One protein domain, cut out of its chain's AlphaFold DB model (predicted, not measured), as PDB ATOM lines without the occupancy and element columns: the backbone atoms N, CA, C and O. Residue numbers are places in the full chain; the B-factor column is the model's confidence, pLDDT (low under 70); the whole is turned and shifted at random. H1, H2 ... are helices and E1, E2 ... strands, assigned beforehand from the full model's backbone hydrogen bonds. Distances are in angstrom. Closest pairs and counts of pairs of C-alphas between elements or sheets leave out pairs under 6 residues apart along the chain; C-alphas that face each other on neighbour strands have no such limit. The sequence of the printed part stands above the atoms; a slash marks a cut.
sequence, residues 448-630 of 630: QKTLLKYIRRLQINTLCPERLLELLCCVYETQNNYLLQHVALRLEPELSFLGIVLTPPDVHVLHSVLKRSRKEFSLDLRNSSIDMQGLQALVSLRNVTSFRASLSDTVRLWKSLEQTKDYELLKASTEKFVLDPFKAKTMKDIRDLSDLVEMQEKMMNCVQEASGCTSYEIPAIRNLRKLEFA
ATOM      1  N   GLN A 448     -14.595 -59.784 157.250       86.19
ATOM      2  CA  GLN A 448     -13.895 -59.293 156.054       86.19
ATOM      3  C   GLN A 448     -12.737 -60.215 155.614       86.19
ATOM      4  O   GLN A 448     -12.676 -60.664 154.463       86.19
ATOM      5  N   LYS A 449     -11.834 -60.578 156.540       86.69
ATOM      6  CA  LYS A 449     -10.711 -61.503 156.272       86.69
ATOM      7  C   LYS A 449     -11.188 -62.880 155.807       86.69
ATOM      8  O   LYS A 449     -10.528 -63.516 154.977       86.69
ATOM      9  N   THR A 450     -12.326 -63.347 156.319       86.31
ATOM     10  CA  THR A 450     -12.929 -64.621 155.914       86.31
ATOM     11  C   THR A 450     -13.385 -64.582 154.457       86.31
ATOM     12  O   THR A 450     -13.055 -65.507 153.708       86.31
ATOM     13  N   LEU A 451     -14.046 -63.503 154.021       87.44
ATOM     14  CA  LEU A 451     -14.449 -63.318 152.622       87.44
ATOM     15  C   LEU A 451     -13.239 -63.216 151.683       87.44
ATOM     16  O   LEU A 451     -13.178 -63.929 150.680       87.44
ATOM     17  N   LEU A 452     -12.223 -62.428 152.055       90.25
ATOM     18  CA  LEU A 452     -10.962 -62.334 151.305       90.25
ATOM     19  C   LEU A 452     -10.321 -63.713 151.100       90.25
ATOM     20  O   LEU A 452      -9.945 -64.082 149.987       90.25
ATOM     21  N   LYS A 453     -10.206 -64.503 152.174       89.12
ATOM     22  CA  LYS A 453      -9.631 -65.855 152.123       89.12
ATOM     23  C   LYS A 453     -10.474 -66.809 151.280       89.12
ATOM     24  O   LYS A 453      -9.909 -67.679 150.618       89.12
ATOM     25  N   TYR A 454     -11.792 -66.662 151.321       88.56
ATOM     26  CA  TYR A 454     -12.713 -67.473 150.542       88.56
ATOM     27  C   TYR A 454     -12.569 -67.200 149.040       88.56
ATOM     28  O   TYR A 454     -12.286 -68.134 148.293       88.56
ATOM     29  N   ILE A 455     -12.650 -65.935 148.607       90.19
ATOM     30  CA  ILE A 455     -12.532 -65.563 147.185       90.19
ATOM     31  C   ILE A 455     -11.149 -65.937 146.639       90.19
ATOM     32  O   ILE A 455     -11.048 -66.495 145.551       90.19
ATOM     33  N   ARG A 456     -10.080 -65.753 147.431       90.31
ATOM     34  CA  ARG A 456      -8.714 -66.162 147.048       90.31
ATOM     35  C   ARG A 456      -8.586 -67.640 146.681       90.31
ATOM     36  O   ARG A 456      -7.740 -67.996 145.857       90.31
ATOM     37  N   ARG A 457      -9.377 -68.497 147.329       89.06
ATOM     38  CA  ARG A 457      -9.375 -69.957 147.147       89.06
ATOM     39  C   ARG A 457     -10.403 -70.432 146.123       89.06
ATOM     40  O   ARG A 457     -10.422 -71.618 145.810       89.06
ATOM     41  N   LEU A 458     -11.260 -69.539 145.634       89.75
ATOM     42  CA  LEU A 458     -12.299 -69.871 144.674       89.75
ATOM     43  C   LEU A 458     -11.671 -70.172 143.308       89.75
ATOM     44  O   LEU A 458     -10.830 -69.418 142.813       89.75
ATOM     45  N   GLN A 459     -12.103 -71.266 142.688       89.31
ATOM     46  CA  GLN A 459     -11.757 -71.593 141.306       89.31
ATOM     47  C   GLN A 459     -12.689 -70.815 140.374       89.31
ATOM     48  O   GLN A 459     -13.740 -71.304 139.978       89.31
ATOM     49  N   ILE A 460     -12.337 -69.560 140.093       89.44
ATOM     50  CA  ILE A 460     -13.190 -68.623 139.339       89.44
ATOM     51  C   ILE A 460     -13.498 -69.153 137.933       89.44
ATOM     52  O   ILE A 460     -14.621 -69.017 137.458       89.44
ATOM     53  N   ASN A 461     -12.533 -69.820 137.309       85.56
ATOM     54  CA  ASN A 461     -12.663 -70.385 135.973       85.56
ATOM     55  C   ASN A 461     -13.598 -71.599 135.862       85.56
ATOM     56  O   ASN A 461     -13.983 -71.963 134.759       85.56
ATOM     57  N   THR A 462     -13.982 -72.231 136.975       87.25
ATOM     58  CA  THR A 462     -14.926 -73.364 136.961       87.25
ATOM     59  C   THR A 462     -16.368 -72.944 137.255       87.25
ATOM     60  O   THR A 462     -17.270 -73.787 137.292       87.25
ATOM     61  N   LEU A 463     -16.609 -71.652 137.487       88.38
ATOM     62  CA  LEU A 463     -17.942 -71.128 137.755       88.38
ATOM     63  C   LEU A 463     -18.780 -71.102 136.477       88.38
ATOM     64  O   LEU A 463     -18.319 -70.675 135.424       88.38
ATOM     65  N   CYS A 464     -20.048 -71.500 136.593       88.25
ATOM     66  CA  CYS A 464     -21.008 -71.262 135.522       88.25
ATOM     67  C   CYS A 464     -21.296 -69.752 135.382       88.25
ATOM     68  O   CYS A 464     -21.140 -69.011 136.365       88.25
ATOM     69  N   PRO A 465     -21.752 -69.292 134.207       88.69
ATOM     70  CA  PRO A 465     -21.909 -67.867 133.907       88.69
ATOM     71  C   PRO A 465     -22.752 -67.079 134.919       88.69
ATOM     72  O   PRO A 465     -22.384 -65.968 135.294       88.69
ATOM     73  N   GLU A 466     -23.837 -67.654 135.446       86.50
ATOM     74  CA  GLU A 466     -24.697 -66.986 136.435       86.50
ATOM     75  C   GLU A 466     -23.981 -66.753 137.764       86.50
ATOM     76  O   GLU A 466     -24.173 -65.726 138.414       86.50
ATOM     77  N   ARG A 467     -23.158 -67.716 138.188       87.31
ATOM     78  CA  ARG A 467     -22.383 -67.612 139.432       87.31
ATOM     79  C   ARG A 467     -21.189 -66.696 139.264       87.31
ATOM     80  O   ARG A 467     -20.836 -66.003 140.213       87.31
ATOM     81  N   LEU A 468     -20.577 -66.706 138.081       92.00
ATOM     82  CA  LEU A 468     -19.538 -65.751 137.741       92.00
ATOM     83  C   LEU A 468     -20.100 -64.331 137.817       92.00
ATOM     84  O   LEU A 468     -19.517 -63.495 138.495       92.00
ATOM     85  N   LEU A 469     -21.266 -64.081 137.217       91.69
ATOM     86  CA  LEU A 469     -21.911 -62.773 137.272       91.69
ATOM     87  C   LEU A 469     -22.226 -62.335 138.710       91.69
ATOM     88  O   LEU A 469     -21.901 -61.216 139.096       91.69
ATOM     89  N   GLU A 470     -22.786 -63.230 139.531       90.75
ATOM     90  CA  GLU A 470     -23.033 -62.950 140.953       90.75
ATOM     91  C   GLU A 470     -21.733 -62.621 141.708       90.75
ATOM     92  O   GLU A 470     -21.701 -61.684 142.501       90.75
ATOM     93  N   LEU A 471     -20.636 -63.344 141.439       93.50
ATOM     94  CA  LEU A 471     -19.317 -63.050 142.009       93.50
ATOM     95  C   LEU A 471     -18.831 -61.654 141.633       93.50
ATOM     96  O   LEU A 471     -18.360 -60.933 142.511       93.50
ATOM     97  N   LEU A 472     -18.943 -61.280 140.359       94.88
ATOM     98  CA  LEU A 472     -18.536 -59.960 139.884       94.88
ATOM     99  C   LEU A 472     -19.318 -58.857 140.607       94.88
ATOM    100  O   LEU A 472     -18.705 -57.923 141.119       94.88
ATOM    101  N   CYS A 473     -20.640 -59.008 140.727       94.06
ATOM    102  CA  CYS A 473     -21.499 -58.063 141.442       94.06
ATOM    103  C   CYS A 473     -21.144 -57.965 142.930       94.06
ATOM    104  O   CYS A 473     -20.947 -56.866 143.438       94.06
ATOM    105  N   CYS A 474     -20.988 -59.093 143.627       94.12
ATOM    106  CA  CYS A 474     -20.588 -59.100 145.036       94.12
ATOM    107  C   CYS A 474     -19.220 -58.446 145.256       94.12
ATOM    108  O   CYS A 474     -19.045 -57.697 146.208       94.12
ATOM    109  N   VAL A 475     -18.241 -58.719 144.389       94.81
ATOM    110  CA  VAL A 475     -16.897 -58.130 144.487       94.81
ATOM    111  C   VAL A 475     -16.934 -56.635 144.199       94.81
ATOM    112  O   VAL A 475     -16.251 -55.882 144.890       94.81
ATOM    113  N   TYR A 476     -17.751 -56.195 143.244       96.12
ATOM    114  CA  TYR A 476     -17.959 -54.776 142.978       96.12
ATOM    115  C   TYR A 476     -18.516 -54.046 144.204       96.12
ATOM    116  O   TYR A 476     -17.976 -53.014 144.587       96.12
ATOM    117  N   GLU A 477     -19.506 -54.625 144.890       95.81
ATOM    118  CA  GLU A 477     -20.067 -54.051 146.123       95.81
ATOM    119  C   GLU A 477     -19.049 -53.915 147.266       95.81
ATOM    120  O   GLU A 477     -19.238 -53.084 148.144       95.81
ATOM    121  N   THR A 478     -17.949 -54.680 147.268       94.25
ATOM    122  CA  THR A 478     -16.885 -54.503 148.279       94.25
ATOM    123  C   THR A 478     -16.030 -53.255 148.060       94.25
ATOM    124  O   THR A 478     -15.273 -52.889 148.956       94.25
ATOM    125  N   GLN A 479     -16.031 -52.704 146.835       93.94
ATOM    126  CA  GLN A 479     -15.092 -51.681 146.337       93.94
ATOM    127  C   GLN A 479     -13.615 -51.948 146.676       93.94
ATOM    128  O   GLN A 479     -12.760 -51.062 146.654       93.94
ATOM    129  N   ASN A 480     -13.263 -53.204 146.961       93.88
ATOM    130  CA  ASN A 480     -11.921 -53.560 147.366       93.88
ATOM    131  C   ASN A 480     -11.044 -53.755 146.125       93.88
ATOM    132  O   ASN A 480     -11.166 -54.754 145.410       93.88
ATOM    133  N   ASN A 481     -10.107 -52.829 145.902       92.81
ATOM    134  CA  ASN A 481      -9.198 -52.853 144.751       92.81
ATOM    135  C   ASN A 481      -8.443 -54.183 144.597       92.81
ATOM    136  O   ASN A 481      -8.269 -54.666 143.478       92.81
ATOM    137  N   TYR A 482      -8.036 -54.810 145.708       93.94
ATOM    138  CA  TYR A 482      -7.375 -56.111 145.659       93.94
ATOM    139  C   TYR A 482      -8.309 -57.199 145.118       93.94
ATOM    140  O   TYR A 482      -7.900 -57.943 144.232       93.94
ATOM    141  N   LEU A 483      -9.547 -57.306 145.613       94.19
ATOM    142  CA  LEU A 483     -10.506 -58.308 145.134       94.19
ATOM    143  C   LEU A 483     -10.901 -58.081 143.674       94.19
ATOM    144  O   LEU A 483     -10.895 -59.036 142.899       94.19
ATOM    145  N   LEU A 484     -11.183 -56.831 143.297       94.38
ATOM    146  CA  LEU A 484     -11.497 -56.454 141.918       94.38
ATOM    147  C   LEU A 484     -10.373 -56.876 140.963       94.38
ATOM    148  O   LEU A 484     -10.627 -57.566 139.976       94.38
ATOM    149  N   GLN A 485      -9.121 -56.544 141.295       94.06
ATOM    150  CA  GLN A 485      -7.965 -56.936 140.490       94.06
ATOM    151  C   GLN A 485      -7.748 -58.456 140.495       94.06
ATOM    152  O   GLN A 485      -7.442 -59.053 139.463       94.06
ATOM    153  N   HIS A 486      -7.905 -59.095 141.655       93.75
ATOM    154  CA  HIS A 486      -7.708 -60.530 141.829       93.75
ATOM    155  C   HIS A 486      -8.663 -61.354 140.963       93.75
ATOM    156  O   HIS A 486      -8.239 -62.328 140.339       93.75
ATOM    157  N   VAL A 487      -9.937 -60.959 140.916       94.19
ATOM    158  CA  VAL A 487     -10.950 -61.608 140.082       94.19
ATOM    159  C   VAL A 487     -10.693 -61.312 138.610       94.19
ATOM    160  O   VAL A 487     -10.607 -62.258 137.831       94.19
ATOM    161  N   ALA A 488     -10.454 -60.048 138.239       94.12
ATOM    162  CA  ALA A 488     -10.191 -59.641 136.854       94.12
ATOM    163  C   ALA A 488      -9.026 -60.416 136.204       94.12
ATOM    164  O   ALA A 488      -9.120 -60.844 135.055       94.12
ATOM    165  N   LEU A 489      -7.938 -60.656 136.950       93.00
ATOM    166  CA  LEU A 489      -6.771 -61.414 136.471       93.00
ATOM    167  C   LEU A 489      -7.029 -62.920 136.311       93.00
ATOM    168  O   LEU A 489      -6.285 -63.600 135.602       93.00
ATOM    169  N   ARG A 490      -8.054 -63.458 136.973       93.19
ATOM    170  CA  ARG A 490      -8.401 -64.887 136.971       93.19
ATOM    171  C   ARG A 490      -9.593 -65.225 136.079       93.19
ATOM    172  O   ARG A 490      -9.952 -66.395 136.002       93.19
ATOM    173  N   LEU A 491     -10.176 -64.233 135.406       94.50
ATOM    174  CA  LEU A 491     -11.165 -64.468 134.360       94.50
ATOM    175  C   LEU A 491     -10.529 -65.224 133.193       94.50
ATOM    176  O   LEU A 491      -9.380 -64.951 132.816       94.50
ATOM    177  N   GLU A 492     -11.290 -66.167 132.647       93.44
ATOM    178  CA  GLU A 492     -10.960 -66.823 131.386       93.44
ATOM    179  C   GLU A 492     -11.106 -65.816 130.231       93.44
ATOM    180  O   GLU A 492     -11.986 -64.953 130.298       93.44
ATOM    181  N   PRO A 493     -10.252 -65.878 129.193       93.62
ATOM    182  CA  PRO A 493     -10.371 -65.017 128.015       93.62
ATOM    183  C   PRO A 493     -11.707 -65.191 127.282       93.62
ATOM    184  O   PRO A 493     -12.281 -64.225 126.790       93.62
ATOM    185  N   GLU A 494     -12.229 -66.414 127.226       94.25
ATOM    186  CA  GLU A 494     -13.510 -66.715 126.586       94.25
ATOM    187  C   GLU A 494     -14.631 -66.709 127.631       94.25
ATOM    188  O   GLU A 494     -14.730 -67.603 128.472       94.25
ATOM    189  N   LEU A 495     -15.486 -65.687 127.588       95.19
ATOM    190  CA  LEU A 495     -16.599 -65.516 128.519       95.19
ATOM    191  C   LEU A 495     -17.923 -65.692 127.782       95.19
ATOM    192  O   LEU A 495     -18.292 -64.881 126.935       95.19
ATOM    193  N   SER A 496     -18.676 -66.732 128.140       93.44
ATOM    194  CA  SER A 496     -20.014 -66.963 127.594       93.44
ATOM    195  C   SER A 496     -21.090 -66.654 128.625       93.44
ATOM    196  O   SER A 496     -21.120 -67.249 129.695       93.44
ATOM    197  N   PHE A 497     -21.996 -65.746 128.275       92.94
ATOM    198  CA  PHE A 497     -23.235 -65.431 128.987       92.94
ATOM    199  C   PHE A 497     -24.460 -65.831 128.148       92.94
ATOM    200  O   PHE A 497     -25.532 -65.233 128.268       92.94
ATOM    201  N   LEU A 498     -24.306 -66.848 127.292       89.69
ATOM    202  CA  LEU A 498     -25.365 -67.372 126.433       89.69
ATOM    203  C   LEU A 498     -26.620 -67.717 127.254       89.69
ATOM    204  O   LEU A 498     -26.579 -68.562 128.146       89.69
ATOM    205  N   GLY A 499     -27.742 -67.069 126.931       83.38
ATOM    206  CA  GLY A 499     -29.032 -67.281 127.602       83.38
ATOM    207  C   GLY A 499     -29.164 -66.642 128.993       83.38
ATOM    208  O   GLY A 499     -30.227 -66.743 129.611       83.38
ATOM    209  N   ILE A 500     -28.129 -65.958 129.494       86.75
ATOM    210  CA  ILE A 500     -28.164 -65.285 130.796       86.75
ATOM    211  C   ILE A 500     -28.671 -63.862 130.622       86.75
ATOM    212  O   ILE A 500     -28.055 -63.065 129.928       86.75
ATOM    213  N   VAL A 501     -29.772 -63.521 131.294       86.81
ATOM    214  CA  VAL A 501     -30.327 -62.161 131.247       86.81
ATOM    215  C   VAL A 501     -29.374 -61.171 131.919       86.81
ATOM    216  O   VAL A 501     -29.292 -61.160 133.150       86.81
ATOM    217  N   LEU A 502     -28.721 -60.320 131.128       91.25
ATOM    218  CA  LEU A 502     -27.834 -59.252 131.588       91.25
ATOM    219  C   LEU A 502     -28.624 -57.954 131.757       91.25
ATOM    220  O   LEU A 502     -29.084 -57.364 130.784       91.25
ATOM    221  N   THR A 503     -28.811 -57.515 133.003       92.12
ATOM    222  CA  THR A 503     -29.448 -56.218 133.279       92.12
ATOM    223  C   THR A 503     -28.435 -55.073 133.181       92.12
ATOM    224  O   THR A 503     -27.236 -55.329 133.293       92.12
ATOM    225  N   PRO A 504     -28.866 -53.807 133.023       95.31
ATOM    226  CA  PRO A 504     -27.930 -52.685 132.905       95.31
ATOM    227  C   PRO A 504     -26.889 -52.599 134.045       95.31
ATOM    228  O   PRO A 504     -25.710 -52.418 133.739       95.31
ATOM    229  N   PRO A 505     -27.236 -52.838 135.331       94.94
ATOM    230  CA  PRO A 505     -26.239 -52.930 136.404       94.94
ATOM    231  C   PRO A 505     -25.251 -54.082 136.256       94.94
ATOM    232  O   PRO A 505     -24.074 -53.935 136.577       94.94
ATOM    233  N   ASP A 506     -25.713 -55.236 135.770       95.06
ATOM    234  CA  ASP A 506     -24.847 -56.392 135.551       95.06
ATOM    235  C   ASP A 506     -23.815 -56.080 134.451       95.06
ATOM    236  O   ASP A 506     -22.636 -56.409 134.590       95.06
ATOM    237  N   VAL A 507     -24.237 -55.381 133.388       96.62
ATOM    238  CA  VAL A 507     -23.347 -54.925 132.311       96.62
ATOM    239  C   VAL A 507     -22.358 -53.875 132.812       96.62
ATOM    240  O   VAL A 507     -21.172 -53.976 132.498       96.62
ATOM    241  N   HIS A 508     -22.799 -52.916 133.633       96.88
ATOM    242  CA  HIS A 508     -21.917 -51.916 134.250       96.88
ATOM    243  C   HIS A 508     -20.794 -52.569 135.060       96.88
ATOM    244  O   HIS A 508     -19.619 -52.213 134.927       96.88
ATOM    245  N   VAL A 509     -21.147 -53.553 135.890       96.88
ATOM    246  CA  VAL A 509     -20.182 -54.303 136.699       96.88
ATOM    247  C   VAL A 509     -19.234 -55.098 135.805       96.88
ATOM    248  O   VAL A 509     -18.018 -55.027 135.997       96.88
ATOM    249  N   LEU A 510     -19.761 -55.820 134.812       96.69
ATOM    250  CA  LEU A 510     -18.948 -56.591 133.874       96.69
ATOM    251  C   LEU A 510     -17.944 -55.685 133.151       96.69
ATOM    252  O   LEU A 510     -16.743 -55.942 133.202       96.69
ATOM    253  N   HIS A 511     -18.416 -54.583 132.567       97.06
ATOM    254  CA  HIS A 511     -17.584 -53.565 131.927       97.06
ATOM    255  C   HIS A 511     -16.486 -53.056 132.876       97.06
ATOM    256  O   HIS A 511     -15.300 -53.066 132.537       97.06
ATOM    257  N   SER A 512     -16.859 -52.695 134.106       95.69
ATOM    258  CA  SER A 512     -15.946 -52.180 135.132       95.69
ATOM    259  C   SER A 512     -14.860 -53.176 135.549       95.69
ATOM    260  O   SER A 512     -13.750 -52.762 135.900       95.69
ATOM    261  N   VAL A 513     -15.152 -54.479 135.556       95.50
ATOM    262  CA  VAL A 513     -14.166 -55.517 135.889       95.50
ATOM    263  C   VAL A 513     -13.282 -55.837 134.686       95.50
ATOM    264  O   VAL A 513     -12.060 -55.898 134.839       95.50
ATOM    265  N   LEU A 514     -13.856 -55.984 133.487       95.88
ATOM    266  CA  LEU A 514     -13.089 -56.264 132.269       95.88
ATOM    267  C   LEU A 514     -12.096 -55.142 131.959       95.88
ATOM    268  O   LEU A 514     -10.934 -55.428 131.679       95.88
ATOM    269  N   LYS A 515     -12.501 -53.876 132.121       95.12
ATOM    270  CA  LYS A 515     -11.640 -52.693 131.931       95.12
ATOM    271  C   LYS A 515     -10.381 -52.698 132.813       95.12
ATOM    272  O   LYS A 515      -9.385 -52.074 132.461       95.12
ATOM    273  N   ARG A 516     -10.408 -53.387 133.961       93.19
ATOM    274  CA  ARG A 516      -9.276 -53.497 134.905       93.19
ATOM    275  C   ARG A 516      -8.299 -54.627 134.561       93.19
ATOM    276  O   ARG A 516      -7.214 -54.709 135.143       93.19
ATOM    277  N   SER A 517      -8.671 -55.521 133.652       91.75
ATOM    278  CA  SER A 517      -7.811 -56.620 133.226       91.75
ATOM    279  C   SER A 517      -6.956 -56.218 132.027       91.75
ATOM    280  O   SER A 517      -7.393 -55.488 131.144       91.75
ATOM    281  N   ARG A 518      -5.728 -56.740 131.977       91.25
ATOM    282  CA  ARG A 518      -4.835 -56.613 130.812       91.25
ATOM    283  C   ARG A 518      -5.027 -57.737 129.790       91.25
ATOM    284  O   ARG A 518      -4.355 -57.729 128.768       91.25
ATOM    285  N   LYS A 519      -5.876 -58.725 130.092       94.25
ATOM    286  CA  LYS A 519      -6.191 -59.818 129.169       94.25
ATOM    287  C   LYS A 519      -7.133 -59.335 128.079       94.25
ATOM    288  O   LYS A 519      -7.948 -58.445 128.321       94.25
ATOM    289  N   GLU A 520      -7.032 -59.984 126.932       96.50
ATOM    290  CA  GLU A 520      -7.996 -59.882 125.848       96.50
ATOM    291  C   GLU A 520      -9.148 -60.864 126.073       96.50
ATOM    292  O   GLU A 520      -8.927 -61.977 126.556       96.50
ATOM    293  N   PHE A 521     -10.366 -60.443 125.738       96.88
ATOM    294  CA  PHE A 521     -11.585 -61.212 125.963       96.88
ATOM    295  C   PHE A 521     -12.408 -61.404 124.692       96.88
ATOM    296  O   PHE A 521     -12.580 -60.476 123.897       96.88
ATOM    297  N   SER A 522     -12.990 -62.596 124.574       96.56
ATOM    298  CA  SER A 522     -14.090 -62.903 123.663       96.56
ATOM    299  C   SER A 522     -15.385 -63.059 124.453       96.56
ATOM    300  O   SER A 522     -15.415 -63.797 125.440       96.56
ATOM    301  N   LEU A 523     -16.448 -62.368 124.040       96.69
ATOM    302  CA  LEU A 523     -17.733 -62.370 124.744       96.69
ATOM    303  C   LEU A 523     -18.832 -63.063 123.929       96.69
ATOM    304  O   LEU A 523     -19.142 -62.636 122.824       96.69
ATOM    305  N   ASP A 524     -19.506 -64.068 124.482       94.69
ATOM    306  CA  ASP A 524     -20.735 -64.620 123.894       94.69
ATOM    307  C   ASP A 524     -21.967 -64.126 124.663       94.69
ATOM    308  O   ASP A 524     -22.260 -64.582 125.765       94.69
ATOM    309  N   LEU A 525     -22.679 -63.166 124.072       94.31
ATOM    310  CA  LEU A 525     -23.830 -62.448 124.628       94.31
ATOM    311  C   LEU A 525     -25.146 -62.838 123.935       94.31
ATOM    312  O   LEU A 525     -26.159 -62.147 124.078       94.31
ATOM    313  N   ARG A 526     -25.169 -63.919 123.148       89.25
ATOM    314  CA  ARG A 526     -26.395 -64.372 122.476       89.25
ATOM    315  C   ARG A 526     -27.480 -64.701 123.505       89.25
ATOM    316  O   ARG A 526     -27.205 -65.240 124.574       89.25
ATOM    317  N   ASN A 527     -28.729 -64.368 123.190       83.75
ATOM    318  CA  ASN A 527     -29.885 -64.567 124.074       83.75
ATOM    319  C   ASN A 527     -29.724 -63.948 125.482       83.75
ATOM    320  O   ASN A 527     -30.422 -64.344 126.414       83.75
ATOM    321  N   SER A 528     -28.838 -62.960 125.659       86.00
ATOM    322  CA  SER A 528     -28.616 -62.319 126.962       86.00
ATOM    323  C   SER A 528     -29.604 -61.195 127.283       86.00
ATOM    324  O   SER A 528     -29.635 -60.698 128.405       86.00
ATOM    325  N   SER A 529     -30.449 -60.794 126.322       85.00
ATOM    326  CA  SER A 529     -31.365 -59.643 126.458       85.00
ATOM    327  C   SER A 529     -30.657 -58.339 126.862       85.00
ATOM    328  O   SER A 529     -31.273 -57.486 127.499       85.00
ATOM    329  N   ILE A 530     -29.368 -58.216 126.528       90.25
ATOM    330  CA  ILE A 530     -28.574 -57.009 126.752       90.25
ATOM    331  C   ILE A 530     -29.208 -55.827 126.014       90.25
ATOM    332  O   ILE A 530     -29.664 -55.961 124.877       90.25
ATOM    333  N   ASP A 531     -29.265 -54.670 126.667       88.69
ATOM    334  CA  ASP A 531     -29.760 -53.458 126.031       88.69
ATOM    335  C   ASP A 531     -28.708 -52.855 125.090       88.69
ATOM    336  O   ASP A 531     -27.517 -53.168 125.138       88.69
ATOM    337  N   MET A 532     -29.156 -51.978 124.190       89.69
ATOM    338  CA  MET A 532     -28.291 -51.397 123.161       89.69
ATOM    339  C   MET A 532     -27.102 -50.633 123.763       89.69
ATOM    340  O   MET A 532     -25.981 -50.780 123.283       89.69
ATOM    341  N   GLN A 533     -27.332 -49.868 124.836       90.50
ATOM    342  CA  GLN A 533     -26.274 -49.128 125.532       90.50
ATOM    343  C   GLN A 533     -25.277 -50.061 126.222       90.50
ATOM    344  O   GLN A 533     -24.072 -49.839 126.133       90.50
ATOM    345  N   GLY A 534     -25.749 -51.134 126.863       93.12
ATOM    346  CA  GLY A 534     -24.874 -52.135 127.458       93.12
ATOM    347  C   GLY A 534     -24.010 -52.850 126.419       93.12
ATOM    348  O   GLY A 534     -22.812 -53.042 126.637       93.12
ATOM    349  N   LEU A 535     -24.586 -53.199 125.262       94.56
ATOM    350  CA  LEU A 535     -23.834 -53.794 124.157       94.56
ATOM    351  C   LEU A 535     -22.765 -52.824 123.636       94.56
ATOM    352  O   LEU A 535     -21.607 -53.211 123.500       94.56
ATOM    353  N   GLN A 536     -23.129 -51.558 123.421       95.00
ATOM    354  CA  GLN A 536     -22.193 -50.502 123.027       95.00
ATOM    355  C   GLN A 536     -21.040 -50.353 124.036       95.00
ATOM    356  O   GLN A 536     -19.876 -50.291 123.637       95.00
ATOM    357  N   ALA A 537     -21.340 -50.353 125.341       95.31
ATOM    358  CA  ALA A 537     -20.350 -50.211 126.407       95.31
ATOM    359  C   ALA A 537     -19.346 -51.374 126.446       95.31
ATOM    360  O   ALA A 537     -18.151 -51.152 126.616       95.31
ATOM    361  N   LEU A 538     -19.791 -52.620 126.261       96.38
ATOM    362  CA  LEU A 538     -18.874 -53.765 126.230       96.38
ATOM    363  C   LEU A 538     -18.017 -53.781 124.960       96.38
ATOM    364  O   LEU A 538     -16.829 -54.090 125.027       96.38
ATOM    365  N   VAL A 539     -18.594 -53.432 123.810       94.00
ATOM    366  CA  VAL A 539     -17.885 -53.446 122.520       94.00
ATOM    367  C   VAL A 539     -16.863 -52.309 122.408       94.00
ATOM    368  O   VAL A 539     -15.848 -52.463 121.720       94.00
ATOM    369  N   SER A 540     -17.065 -51.197 123.117       95.06
ATOM    370  CA  SER A 540     -16.108 -50.082 123.154       95.06
ATOM    371  C   SER A 540     -14.820 -50.406 123.926       95.06
ATOM    372  O   SER A 540     -13.797 -49.740 123.738       95.06
ATOM    373  N   LEU A 541     -14.807 -51.468 124.742       96.38
ATOM    374  CA  LEU A 541     -13.607 -51.909 125.446       96.38
ATOM    375  C   LEU A 541     -12.516 -52.355 124.466       96.38
ATOM    376  O   LEU A 541     -12.713 -53.226 123.616       96.38
ATOM    377  N   ARG A 542     -11.316 -51.787 124.623       94.50
ATOM    378  CA  ARG A 542     -10.145 -52.106 123.783       94.50
ATOM    379  C   ARG A 542      -9.677 -53.547 123.943       94.50
ATOM    380  O   ARG A 542      -9.180 -54.132 122.994       94.50
ATOM    381  N   ASN A 543      -9.840 -54.102 125.137       95.25
ATOM    382  CA  ASN A 543      -9.460 -55.469 125.452       95.25
ATOM    383  C   ASN A 543     -10.574 -56.491 125.172       95.25
ATOM    384  O   ASN A 543     -10.382 -57.670 125.439       95.25
ATOM    385  N   VAL A 544     -11.720 -56.073 124.628       96.75
ATOM    386  CA  VAL A 544     -12.692 -56.990 124.021       96.75
ATOM    387  C   VAL A 544     -12.348 -57.095 122.541       96.75
ATOM    388  O   VAL A 544     -12.527 -56.137 121.787       96.75
ATOM    389  N   THR A 545     -11.810 -58.245 122.143       95.81
ATOM    390  CA  THR A 545     -11.299 -58.490 120.785       95.81
ATOM    391  C   THR A 545     -12.341 -59.112 119.877       95.81
ATOM    392  O   THR A 545     -12.278 -58.945 118.663       95.81
ATOM    393  N   SER A 546     -13.321 -59.812 120.449       95.62
ATOM    394  CA  SER A 546     -14.448 -60.350 119.699       95.62
ATOM    395  C   SER A 546     -15.704 -60.471 120.550       95.62
ATOM    396  O   SER A 546     -15.634 -60.622 121.773       95.62
ATOM    397  N   PHE A 547     -16.870 -60.422 119.910       95.94
ATOM    398  CA  PHE A 547     -18.133 -60.710 120.578       95.94
ATOM    399  C   PHE A 547     -19.146 -61.399 119.658       95.94
ATOM    400  O   PHE A 547     -19.121 -61.247 118.438       95.94
ATOM    401  N   ARG A 548     -20.078 -62.129 120.270       93.75
ATOM    402  CA  ARG A 548     -21.278 -62.691 119.644       93.75
ATOM    403  C   ARG A 548     -22.501 -62.113 120.340       93.75
ATOM    404  O   ARG A 548     -22.526 -62.042 121.563       93.75
ATOM    405  N   ALA A 549     -23.526 -61.738 119.592       91.81
ATOM    406  CA  ALA A 549     -24.792 -61.242 120.130       91.81
ATOM    407  C   ALA A 549     -25.945 -61.619 119.188       91.81
ATOM    408  O   ALA A 549     -25.720 -62.258 118.158       91.81
ATOM    409  N   SER A 550     -27.181 -61.270 119.558       87.75
ATOM    410  CA  SER A 550     -28.319 -61.393 118.639       87.75
ATOM    411  C   SER A 550     -28.089 -60.508 117.421       87.75
ATOM    412  O   SER A 550     -27.742 -59.336 117.571       87.75
ATOM    413  N   LEU A 551     -28.341 -61.043 116.227       87.00
ATOM    414  CA  LEU A 551     -28.132 -60.304 114.991       87.00
ATOM    415  C   LEU A 551     -29.009 -59.047 114.929       87.00
ATOM    416  O   LEU A 551     -28.508 -57.972 114.606       87.00
ATOM    417  N   SER A 552     -30.267 -59.146 115.374       84.50
ATOM    418  CA  SER A 552     -31.163 -57.993 115.501       84.50
ATOM    419  C   SER A 552     -30.596 -56.878 116.383       84.50
ATOM    420  O   SER A 552     -30.812 -55.700 116.114       84.50
ATOM    421  N   ASP A 553     -29.902 -57.235 117.467       87.31
ATOM    422  CA  ASP A 553     -29.378 -56.257 118.426       87.31
ATOM    423  C   ASP A 553     -28.083 -55.627 117.906       87.31
ATOM    424  O   ASP A 553     -27.900 -54.417 118.033       87.31
ATOM    425  N   THR A 554     -27.232 -56.420 117.249       90.56
ATOM    426  CA  THR A 554     -26.021 -55.940 116.574       90.56
ATOM    427  C   THR A 554     -26.351 -54.990 115.426       90.56
ATOM    428  O   THR A 554     -25.793 -53.898 115.364       90.56
ATOM    429  N   VAL A 555     -27.297 -55.347 114.553       88.75
ATOM    430  CA  VAL A 555     -27.714 -54.466 113.452       88.75
ATOM    431  C   VAL A 555     -28.354 -53.185 113.988       88.75
ATOM    432  O   VAL A 555     -28.065 -52.100 113.486       88.75
ATOM    433  N   ARG A 556     -29.182 -53.276 115.040       89.56
ATOM    434  CA  ARG A 556     -29.759 -52.089 115.690       89.56
ATOM    435  C   ARG A 556     -28.676 -51.166 116.248       89.56
ATOM    436  O   ARG A 556     -28.776 -49.956 116.060       89.56
ATOM    437  N   LEU A 557     -27.643 -51.722 116.885       91.56
ATOM    438  CA  LEU A 557     -26.488 -50.954 117.350       91.56
ATOM    439  C   LEU A 557     -25.804 -50.236 116.181       91.56
ATOM    440  O   LEU A 557     -25.572 -49.038 116.268       91.56
ATOM    441  N   TRP A 558     -25.523 -50.926 115.075       91.94
ATOM    442  CA  TRP A 558     -24.842 -50.316 113.931       91.94
ATOM    443  C   TRP A 558     -25.653 -49.205 113.267       91.94
ATOM    444  O   TRP A 558     -25.106 -48.135 113.023       91.94
ATOM    445  N   LYS A 559     -26.963 -49.412 113.068       89.94
ATOM    446  CA  LYS A 559     -27.882 -48.362 112.590       89.94
ATOM    447  C   LYS A 559     -27.877 -47.150 113.533       89.94
ATOM    448  O   LYS A 559     -27.871 -46.014 113.074       89.94
ATOM    449  N   SER A 560     -27.834 -47.376 114.849       90.88
ATOM    450  CA  SER A 560     -27.733 -46.289 115.832       90.88
ATOM    451  C   SER A 560     -26.397 -45.543 115.744       90.88
ATOM    452  O   SER A 560     -26.403 -44.319 115.804       90.88
ATOM    453  N   LEU A 561     -25.269 -46.250 115.609       90.69
ATOM    454  CA  LEU A 561     -23.936 -45.638 115.521       90.69
ATOM    455  C   LEU A 561     -23.756 -44.836 114.228       90.69
ATOM    456  O   LEU A 561     -23.157 -43.763 114.248       90.69
ATOM    457  N   GLU A 562     -24.319 -45.325 113.123       87.25
ATOM    458  CA  GLU A 562     -24.402 -44.606 111.849       87.25
ATOM    459  C   GLU A 562     -25.186 -43.294 112.012       87.25
ATOM    460  O   GLU A 562     -24.691 -42.224 111.658       87.25
ATOM    461  N   GLN A 563     -26.371 -43.346 112.631       89.44
ATOM    462  CA  GLN A 563     -27.194 -42.157 112.888       89.44
ATOM    463  C   GLN A 563     -26.491 -41.130 113.784       89.44
ATOM    464  O   GLN A 563     -26.597 -39.927 113.541       89.44
ATOM    465  N   THR A 564     -25.749 -41.585 114.798       90.12
ATOM    466  CA  THR A 564     -24.961 -40.705 115.675       90.12
ATOM    467  C   THR A 564     -23.609 -40.307 115.080       90.12
ATOM    468  O   THR A 564     -22.881 -39.549 115.718       90.12
ATOM    469  N   LYS A 565     -23.270 -40.781 113.871       88.38
ATOM    470  CA  LYS A 565     -21.987 -40.554 113.182       88.38
ATOM    471  C   LYS A 565     -20.757 -41.008 113.983       88.38
ATOM    472  O   LYS A 565     -19.668 -40.464 113.814       88.38
ATOM    473  N   ASP A 566     -20.913 -42.019 114.836       88.75
ATOM    474  CA  ASP A 566     -19.810 -42.638 115.580       88.75
ATOM    475  C   ASP A 566     -19.168 -43.744 114.728       88.75
ATOM    476  O   ASP A 566     -19.328 -44.947 114.958       88.75
ATOM    477  N   TYR A 567     -18.484 -43.317 113.664       86.88
ATOM    478  CA  TYR A 567     -17.901 -44.227 112.678       86.88
ATOM    479  C   TYR A 567     -16.717 -45.032 113.229       86.88
ATOM    480  O   TYR A 567     -16.461 -46.141 112.756       86.88
ATOM    481  N   GLU A 568     -16.010 -44.511 114.236       88.62
ATOM    482  CA  GLU A 568     -14.913 -45.232 114.886       88.62
ATOM    483  C   GLU A 568     -15.436 -46.455 115.635       88.62
ATOM    484  O   GLU A 568     -14.943 -47.570 115.427       88.62
ATOM    485  N   LEU A 569     -16.467 -46.274 116.468       90.44
ATOM    486  CA  LEU A 569     -17.058 -47.388 117.194       90.44
ATOM    487  C   LEU A 569     -17.822 -48.325 116.263       90.44
ATOM    488  O   LEU A 569     -17.779 -49.537 116.472       90.44
ATOM    489  N   LEU A 570     -18.469 -47.795 115.218       90.44
ATOM    490  CA  LEU A 570     -19.104 -48.610 114.186       90.44
ATOM    491  C   LEU A 570     -18.085 -49.574 113.568       90.44
ATOM    492  O   LEU A 570     -18.281 -50.786 113.655       90.44
ATOM    493  N   LYS A 571     -16.958 -49.058 113.064       87.94
ATOM    494  CA  LYS A 571     -15.883 -49.871 112.481       87.94
ATOM    495  C   LYS A 571     -15.292 -50.867 113.482       87.94
ATOM    496  O   LYS A 571     -15.111 -52.037 113.160       87.94
ATOM    497  N   ALA A 572     -15.022 -50.436 114.713       89.94
ATOM    498  CA  ALA A 572     -14.503 -51.336 115.741       89.94
ATOM    499  C   ALA A 572     -15.504 -52.457 116.077       89.94
ATOM    500  O   ALA A 572     -15.117 -53.605 116.288       89.94
ATOM    501  N   SER A 573     -16.800 -52.145 116.127       91.94
ATOM    502  CA  SER A 573     -17.842 -53.120 116.450       91.94
ATOM    503  C   SER A 573     -18.036 -54.161 115.348       91.94
ATOM    504  O   SER A 573     -18.285 -55.327 115.644       91.94
ATOM    505  N   THR A 574     -17.886 -53.773 114.086       90.88
ATOM    506  CA  THR A 574     -18.057 -54.666 112.935       90.88
ATOM    507  C   THR A 574     -16.850 -55.578 112.761       90.88
ATOM    508  O   THR A 574     -17.017 -56.753 112.437       90.88
ATOM    509  N   GLU A 575     -15.650 -55.081 113.072       91.00
ATOM    510  CA  GLU A 575     -14.419 -55.872 113.123       91.00
ATOM    511  C   GLU A 575     -14.431 -56.914 114.253       91.00
ATOM    512  O   GLU A 575     -13.959 -58.035 114.063       91.00
ATOM    513  N   LYS A 576     -15.006 -56.571 115.414       94.00
ATOM    514  CA  LYS A 576     -15.100 -57.464 116.583       94.00
ATOM    515  C   LYS A 576     -16.253 -58.474 116.499       94.00
ATOM    516  O   LYS A 576     -16.256 -59.449 117.252       94.00
ATOM    517  N   PHE A 577     -17.263 -58.250 115.660       94.12
ATOM    518  CA  PHE A 577     -18.448 -59.110 115.626       94.12
ATOM    519  C   PHE A 577     -18.158 -60.467 114.970       94.12
ATOM    520  O   PHE A 577     -17.590 -60.547 113.881       94.12
ATOM    521  N   VAL A 578     -18.591 -61.549 115.621       91.38
ATOM    522  CA  VAL A 578     -18.408 -62.926 115.147       91.38
ATOM    523  C   VAL A 578     -19.760 -63.613 114.977       91.38
ATOM    524  O   VAL A 578     -20.535 -63.734 115.926       91.38
ATOM    525  N   LEU A 579     -20.012 -64.121 113.768       85.38
ATOM    526  CA  LEU A 579     -21.272 -64.771 113.394       85.38
ATOM    527  C   LEU A 579     -21.169 -66.307 113.293       85.38
ATOM    528  O   LEU A 579     -22.150 -66.999 113.542       85.38
ATOM    529  N   ASP A 580     -19.995 -66.852 112.964       77.00
ATOM    530  CA  ASP A 580     -19.814 -68.277 112.641       77.00
ATOM    531  C   ASP A 580     -19.643 -69.184 113.890       77.00
ATOM    532  O   ASP A 580     -18.875 -68.848 114.800       77.00
ATOM    533  N   PRO A 581     -20.317 -70.350 113.982       80.06
ATOM    534  CA  PRO A 581     -21.365 -70.825 113.077       80.06
ATOM    535  C   PRO A 581     -22.698 -70.107 113.329       80.06
ATOM    536  O   PRO A 581     -23.083 -69.890 114.486       80.06
ATOM    537  N   PHE A 582     -23.433 -69.816 112.252       81.62
ATOM    538  CA  PHE A 582     -24.793 -69.285 112.335       81.62
ATOM    539  C   PHE A 582     -25.818 -70.392 112.125       81.62
ATOM    540  O   PHE A 582     -25.757 -71.145 111.149       81.62
ATOM    541  N   LYS A 583     -26.792 -70.456 113.033       81.25
ATOM    542  CA  LYS A 583     -27.916 -71.380 112.939       81.25
ATOM    543  C   LYS A 583     -29.217 -70.594 112.871       81.25
ATOM    544  O   LYS A 583     -29.646 -70.049 113.885       81.25
ATOM    545  N   ALA A 584     -29.831 -70.568 111.694       81.06
ATOM    546  CA  ALA A 584     -31.156 -70.005 111.487       81.06
ATOM    547  C   ALA A 584     -32.198 -70.983 112.042       81.06
ATOM    548  O   ALA A 584     -32.324 -72.103 111.544       81.06
ATOM    549  N   LYS A 585     -32.929 -70.580 113.084       80.12
ATOM    550  CA  LYS A 585     -34.005 -71.387 113.681       80.12
ATOM    551  C   LYS A 585     -35.394 -70.854 113.359       80.12
ATOM    552  O   LYS A 585     -36.370 -71.595 113.417       80.12
ATOM    553  N   THR A 586     -35.494 -69.562 113.076       78.44
ATOM    554  CA  THR A 586     -36.749 -68.843 112.885       78.44
ATOM    555  C   THR A 586     -36.708 -68.016 111.602       78.44
ATOM    556  O   THR A 586     -35.642 -67.628 111.126       78.44
ATOM    557  N   MET A 587     -37.880 -67.676 111.055       78.56
ATOM    558  CA  MET A 587     -37.970 -66.722 109.937       78.56
ATOM    559  C   MET A 587     -37.405 -65.345 110.300       78.56
ATOM    560  O   MET A 587     -36.934 -64.624 109.423       78.56
ATOM    561  N   LYS A 588     -37.423 -64.983 111.588       77.94
ATOM    562  CA  LYS A 588     -36.783 -63.766 112.077       77.94
ATOM    563  C   LYS A 588     -35.272 -63.814 111.853       77.94
ATOM    564  O   LYS A 588     -34.740 -62.849 111.327       77.94
ATOM    565  N   ASP A 589     -34.615 -64.935 112.143       78.44
ATOM    566  CA  ASP A 589     -33.166 -65.083 111.936       78.44
ATOM    567  C   ASP A 589     -32.771 -64.872 110.463       78.44
ATOM    568  O   ASP A 589     -31.722 -64.305 110.170       78.44
ATOM    569  N   ILE A 590     -33.633 -65.292 109.529       81.62
ATOM    570  CA  ILE A 590     -33.440 -65.074 108.087       81.62
ATOM    571  C   ILE A 590     -33.614 -63.592 107.722       81.62
ATOM    572  O   ILE A 590     -32.838 -63.062 106.930       81.62
ATOM    573  N   ARG A 591     -34.604 -62.900 108.301       84.00
ATOM    574  CA  ARG A 591     -34.782 -61.451 108.096       84.00
ATOM    575  C   ARG A 591     -33.617 -60.653 108.676       84.00
ATOM    576  O   ARG A 591     -33.080 -59.797 107.986       84.00
ATOM    577  N   ASP A 592     -33.169 -61.000 109.880       83.25
ATOM    578  CA  ASP A 592     -32.021 -60.361 110.524       83.25
ATOM    579  C   ASP A 592     -30.736 -60.547 109.678       83.25
ATOM    580  O   ASP A 592     -29.899 -59.647 109.617       83.25
ATOM    581  N   LEU A 593     -30.578 -61.686 108.979       84.81
ATOM    582  CA  LEU A 593     -29.498 -61.891 107.995       84.81
ATOM    583  C   LEU A 593     -29.616 -60.955 106.789       84.81
ATOM    584  O   LEU A 593     -28.600 -60.446 106.321       84.81
ATOM    585  N   SER A 594     -30.826 -60.713 106.286       85.25
ATOM    586  CA  SER A 594     -31.043 -59.734 105.214       85.25
ATOM    587  C   SER A 594     -30.655 -58.326 105.668       85.25
ATOM    588  O   SER A 594     -29.969 -57.614 104.936       85.25
ATOM    589  N   ASP A 595     -31.028 -57.944 106.891       85.81
ATOM    590  CA  ASP A 595     -30.673 -56.644 107.464       85.81
ATOM    591  C   ASP A 595     -29.149 -56.488 107.631       85.81
ATOM    592  O   ASP A 595     -28.606 -55.395 107.471       85.81
ATOM    593  N   LEU A 596     -28.436 -57.580 107.929       86.25
ATOM    594  CA  LEU A 596     -26.973 -57.596 107.986       86.25
ATOM    595  C   LEU A 596     -26.338 -57.292 106.620       86.25
ATOM    596  O   LEU A 596     -25.358 -56.549 106.553       86.25
ATOM    597  N   VAL A 597     -26.888 -57.858 105.542       84.06
ATOM    598  CA  VAL A 597     -26.425 -57.603 104.169       84.06
ATOM    599  C   VAL A 597     -26.715 -56.155 103.758       84.06
ATOM    600  O   VAL A 597     -25.847 -55.500 103.191       84.06
ATOM    601  N   GLU A 598     -27.873 -55.604 104.130       85.94
ATOM    602  CA  GLU A 598     -28.181 -54.183 103.904       85.94
ATOM    603  C   GLU A 598     -27.154 -53.265 104.603       85.94
ATOM    604  O   GLU A 598     -26.698 -52.268 104.042       85.94
ATOM    605  N   MET A 599     -26.734 -53.614 105.826       84.88
ATOM    606  CA  MET A 599     -25.701 -52.857 106.546       84.88
ATOM    607  C   MET A 599     -24.321 -52.933 105.884       84.88
ATOM    608  O   MET A 599     -23.570 -51.959 105.942       84.88
ATOM    609  N   GLN A 600     -23.979 -54.058 105.251       84.56
ATOM    610  CA  GLN A 600     -22.753 -54.196 104.461       84.56
ATOM    611  C   GLN A 600     -22.735 -53.203 103.294       84.56
ATOM    612  O   GLN A 600     -21.741 -52.504 103.106       84.56
ATOM    613  N   GLU A 601     -23.837 -53.102 102.548       81.38
ATOM    614  CA  GLU A 601     -23.966 -52.153 101.436       81.38
ATOM    615  C   GLU A 601     -23.823 -50.701 101.907       81.38
ATOM    616  O   GLU A 601     -23.058 -49.932 101.325       81.38
ATOM    617  N   LYS A 602     -24.484 -50.339 103.013       79.62
ATOM    618  CA  LYS A 602     -24.380 -48.991 103.593       79.62
ATOM    619  C   LYS A 602     -22.967 -48.658 104.052       79.62
ATOM    620  O   LYS A 602     -22.462 -47.580 103.746       79.62
ATOM    621  N   MET A 603     -22.291 -49.585 104.729       75.44
ATOM    622  CA  MET A 603     -20.930 -49.333 105.196       75.44
ATOM    623  C   MET A 603     -19.908 -49.214 104.070       75.44
ATOM    624  O   MET A 603     -18.959 -48.449 104.228       75.44
ATOM    625  N   MET A 604     -20.092 -49.891 102.933       71.88
ATOM    626  CA  MET A 604     -19.243 -49.633 101.766       71.88
ATOM    627  C   MET A 604     -19.315 -48.164 101.340       71.88
ATOM    628  O   MET A 604     -18.271 -47.566 101.089       71.88
ATOM    629  N   ASN A 605     -20.508 -47.560 101.351       70.38
ATOM    630  CA  ASN A 605     -20.685 -46.146 101.015       70.38
ATOM    631  C   ASN A 605     -20.039 -45.229 102.071       70.38
ATOM    632  O   ASN A 605     -19.246 -44.356 101.724       70.38
ATOM    633  N   CYS A 606     -20.278 -45.472 103.367       68.25
ATOM    634  CA  CYS A 606     -19.694 -44.657 104.443       68.25
ATOM    635  C   CYS A 606     -18.155 -44.731 104.491       68.25
ATOM    636  O   CYS A 606     -17.477 -43.732 104.736       68.25
ATOM    637  N   VAL A 607     -17.575 -45.916 104.268       61.72
ATOM    638  CA  VAL A 607     -16.116 -46.120 104.300       61.72
ATOM    639  C   VAL A 607     -15.446 -45.580 103.031       61.72
ATOM    640  O   VAL A 607     -14.323 -45.068 103.120       61.72
ATOM    641  N   GLN A 608     -16.128 -45.617 101.879       59.72
ATOM    642  CA  GLN A 608     -15.685 -44.926 100.663       59.72
ATOM    643  C   GLN A 608     -15.596 -43.411 100.884       59.72
ATOM    644  O   GLN A 608     -14.572 -42.820 100.543       59.72
ATOM    645  N   GLU A 609     -16.597 -42.800 101.524       60.03
ATOM    646  CA  GLU A 609     -16.598 -41.364 101.846       60.03
ATOM    647  C   GLU A 609     -15.499 -40.969 102.847       60.03
ATOM    648  O   GLU A 609     -14.886 -39.911 102.707       60.03
ATOM    649  N   ALA A 610     -15.209 -41.817 103.842       59.03
ATOM    650  CA  ALA A 610     -14.252 -41.502 104.905       59.03
ATOM    651  C   ALA A 610     -12.782 -41.828 104.573       59.03
ATOM    652  O   ALA A 610     -11.875 -41.213 105.133       59.03
ATOM    653  N   SER A 611     -12.520 -42.825 103.718       58.03
ATOM    654  CA  SER A 611     -11.166 -43.381 103.527       58.03
ATOM    655  C   SER A 611     -10.769 -43.664 102.076       58.03
ATOM    656  O   SER A 611      -9.637 -44.083 101.835       58.03
ATOM    657  N   GLY A 612     -11.673 -43.477 101.106       57.97
ATOM    658  CA  GLY A 612     -11.433 -43.799  99.692       57.97
ATOM    659  C   GLY A 612     -11.268 -45.298  99.397       57.97
ATOM    660  O   GLY A 612     -10.931 -45.672  98.276       57.97
ATOM    661  N   CYS A 613     -11.486 -46.171 100.388       52.53
ATOM    662  CA  CYS A 613     -11.353 -47.618 100.249       52.53
ATOM    663  C   CYS A 613     -12.607 -48.209  99.591       52.53
ATOM    664  O   CYS A 613     -13.700 -48.140 100.150       52.53
ATOM    665  N   THR A 614     -12.458 -48.814  98.412       57.59
ATOM    666  CA  THR A 614     -13.584 -49.304  97.598       57.59
ATOM    667  C   THR A 614     -14.056 -50.720  97.945       57.59
ATOM    668  O   THR A 614     -14.989 -51.201  97.313       57.59
ATOM    669  N   SER A 615     -13.439 -51.403  98.917       65.69
ATOM    670  CA  SER A 615     -13.677 -52.835  99.181       65.69
ATOM    671  C   SER A 615     -13.734 -53.185 100.675       65.69
ATOM    672  O   SER A 615     -13.011 -54.068 101.144       65.69
ATOM    673  N   TYR A 616     -14.545 -52.469 101.458       75.06
ATOM    674  CA  TYR A 616     -14.750 -52.817 102.867       75.06
ATOM    675  C   TYR A 616     -15.778 -53.944 103.007       75.06
ATOM    676  O   TYR A 616     -16.938 -53.759 102.659       75.06
ATOM    677  N   GLU A 617     -15.369 -55.086 103.559       82.00
ATOM    678  CA  GLU A 617     -16.255 -56.204 103.901       82.00
ATOM    679  C   GLU A 617     -16.291 -56.423 105.413       82.00
ATOM    680  O   GLU A 617     -15.247 -56.541 106.061       82.00
ATOM    681  N   ILE A 618     -17.496 -56.541 105.970       84.19
ATOM    682  CA  ILE A 618     -17.722 -56.914 107.363       84.19
ATOM    683  C   ILE A 618     -17.123 -58.313 107.584       84.19
ATOM    684  O   ILE A 618     -17.586 -59.282 106.964       84.19
ATOM    685  N   PRO A 619     -16.146 -58.475 108.499       84.69
ATOM    686  CA  PRO A 619     -15.478 -59.757 108.719       84.69
ATOM    687  C   PRO A 619     -16.434 -60.901 109.055       84.69
ATOM    688  O   PRO A 619     -16.204 -62.032 108.636       84.69
ATOM    689  N   ALA A 620     -17.524 -60.613 109.767       85.31
ATOM    690  CA  ALA A 620     -18.553 -61.594 110.093       85.31
ATOM    691  C   ALA A 620     -19.226 -62.215 108.856       85.31
ATOM    692  O   ALA A 620     -19.542 -63.401 108.890       85.31
ATOM    693  N   ILE A 621     -19.418 -61.442 107.779       84.94
ATOM    694  CA  ILE A 621     -19.995 -61.918 106.512       84.94
ATOM    695  C   ILE A 621     -18.930 -62.677 105.725       84.94
ATOM    696  O   ILE A 621     -19.143 -63.825 105.345       84.94
ATOM    697  N   ARG A 622     -17.746 -62.072 105.557       84.12
ATOM    698  CA  ARG A 622     -16.624 -62.676 104.823       84.12
ATOM    699  C   ARG A 622     -16.213 -64.037 105.390       84.12
ATOM    700  O   ARG A 622     -15.838 -64.944 104.654       84.12
ATOM    701  N   ASN A 623     -16.255 -64.175 106.714       84.56
ATOM    702  CA  ASN A 623     -15.834 -65.384 107.414       84.56
ATOM    703  C   ASN A 623     -16.984 -66.381 107.647       84.56
ATOM    704  O   ASN A 623     -16.738 -67.422 108.257       84.56
ATOM    705  N   LEU A 624     -18.214 -66.093 107.204       82.88
ATOM    706  CA  LEU A 624     -19.350 -66.998 107.374       82.88
ATOM    707  C   LEU A 624     -19.186 -68.212 106.454       82.88
ATOM    708  O   LEU A 624     -19.379 -68.124 105.245       82.88
ATOM    709  N   ARG A 625     -18.810 -69.362 107.024       79.06
ATOM    710  CA  ARG A 625     -18.519 -70.581 106.247       79.06
ATOM    711  C   ARG A 625     -19.675 -71.566 106.232       79.06
ATOM    712  O   ARG A 625     -19.764 -72.379 105.314       79.06
ATOM    713  N   LYS A 626     -20.532 -71.532 107.255       76.88
ATOM    714  CA  LYS A 626     -21.622 -72.494 107.417       76.88
ATOM    715  C   LYS A 626     -22.911 -71.800 107.850       76.88
ATOM    716  O   LYS A 626     -22.964 -71.166 108.900       76.88
ATOM    717  N   LEU A 627     -23.953 -71.988 107.044       78.25
ATOM    718  CA  LEU A 627     -25.337 -71.642 107.356       78.25
ATOM    719  C   LEU A 627     -26.089 -72.932 107.678       78.25
ATOM    720  O   LEU A 627     -26.279 -73.783 106.810       78.25
ATOM    721  N   GLU A 628     -26.479 -73.096 108.940       80.19
ATOM    722  CA  GLU A 628     -27.314 -74.217 109.368       80.19
ATOM    723  C   GLU A 628     -28.772 -73.766 109.464       80.19
ATOM    724  O   GLU A 628     -29.090 -72.857 110.228       80.19
ATOM    725  N   PHE A 629     -29.661 -74.423 108.724       76.88
ATOM    726  CA  PHE A 629     -31.107 -74.248 108.858       76.88
ATOM    727  C   PHE A 629     -31.641 -75.342 109.785       76.88
ATOM    728  O   PHE A 629     -31.298 -76.515 109.606       76.88
ATOM    729  N   ALA A 630     -32.376 -74.949 110.827       65.31
ATOM    730  CA  ALA A 630     -32.902 -75.860 111.846       65.31
ATOM    731  C   ALA A 630     -34.239 -76.495 111.459       65.31
ATOM    732  O   ALA A 630     -35.061 -75.803 110.817       65.31
TER     733      ALA A 630
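Overview. This is residues 448 to 630 of the 630 residues of the protein "MHC class II transactivator" of Lonchura striata domestica (Bengalese finch) (UniProt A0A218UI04). The chain is wound in stacked turns, a short solenoid with strands E1, E2 and E3 side by side along one side and helices H4 and H5 side by side along another. H2 and H3 cover one end, with H1 beyond H3; at the other end come the hairpin of H6 and H7, then the long H8 on H6, with H9 on H7 and the small strand pair E4 and E5 near the first part of H8. The 183 printed residues have nine named helices and five named strands, in the order H1 H2 H3 E1 H4 E2 H5 E3 H6 H7 E4 H8 H9 E5; the sheets E1 E2 E3 and E4 E5 are parallel, and the class is mostly helix. The whole is compact, with a radius of gyration of the C-alphas of 18.1 A, and only just elongated, spanning 59 by 39 by 24 A.

Along the chain. H1, residues 448 to 457, begins at C-alpha 448 (-13.895, -59.293, 156.054). Then come H2, 465 to 477, 18.5 A long; H3, 481 to 490; E1, 494 to 496; H4, 504 to 514, 15.3 A; E2, 521 to 524; H5, 532 to 539; and E3, 544 to 548, 11.2 A. H6, 551 to 563, is 18.3 A long; H7 is 567 to 576, E4 582 to 584, H8 587 to 611, 36.1 A long, and H9 619 to 622. E5, 627 to 629, ends at C-alpha 629 (-31.107, -74.248, 108.858).

Arrangement. H1 only just touches H3, with 3 pairs of C-alphas within 8 A, closest Leu 452 and Leu 483 at 7.4 A. H2, with residues 472 to 476 alone, touches H3 in a helical hairpin, closest C-alphas Val 475 and Leu 484 at 6.2 A. H2 touches H4 about perpendicular at 83 degrees, closest C-alphas Cys 473 and Val 509 at 6.2 A. H4 and H5 touch at a shallow tilt of 8 degrees, the same way, closest C-alphas Val 507 and Gly 534 at 5.8 A. E1 and E2 are parallel, with N 495 and O 522 within hydrogen-bond range at 2.9 A; so are E2 and E3, with N 523 and O 546 at 3.0 A. E1, H4, E2, then E2, H5, E3, and E4, H8 H9, E5 are strand-helix-strand units, two parallel neighbour strands with helix between, with right-handed crossovers. H5 only grazes the first sheet, with residues 535 to 539; H7 is on it at a height over the sheet of 6.3 A, over none of its strands. H6, with residues 558 to 562 alone, touches H7 in a helical hairpin, closest C-alphas Leu 561 and Leu 570 at 5.8 A. H8, with residues 589 to 599 alone, touches H6 at a shallow tilt of 30 degrees, closest C-alphas Ser 552 and Asp 592 at 5.6 A. H9 touches H7, closest C-alphas Glu 575 and Pro 619 at 6.0 A. E4 and E5 are parallel, with N 584 and O 628 at 2.8 A. Each O i to N i+4 pair is within hydrogen-bond range in H1, H2, H4, H5, H6, H7 and H8, and 5 of 6 in H3; H9 is too short for such a pair.

Size, cuts and confidence. The C-alphas farthest apart, of Thr 450 and Thr 614, are 60.3 A apart. The printed part has no cut and no long link. Residues 606 to 615 and residue 630, the chain's last, have pLDDT under 70.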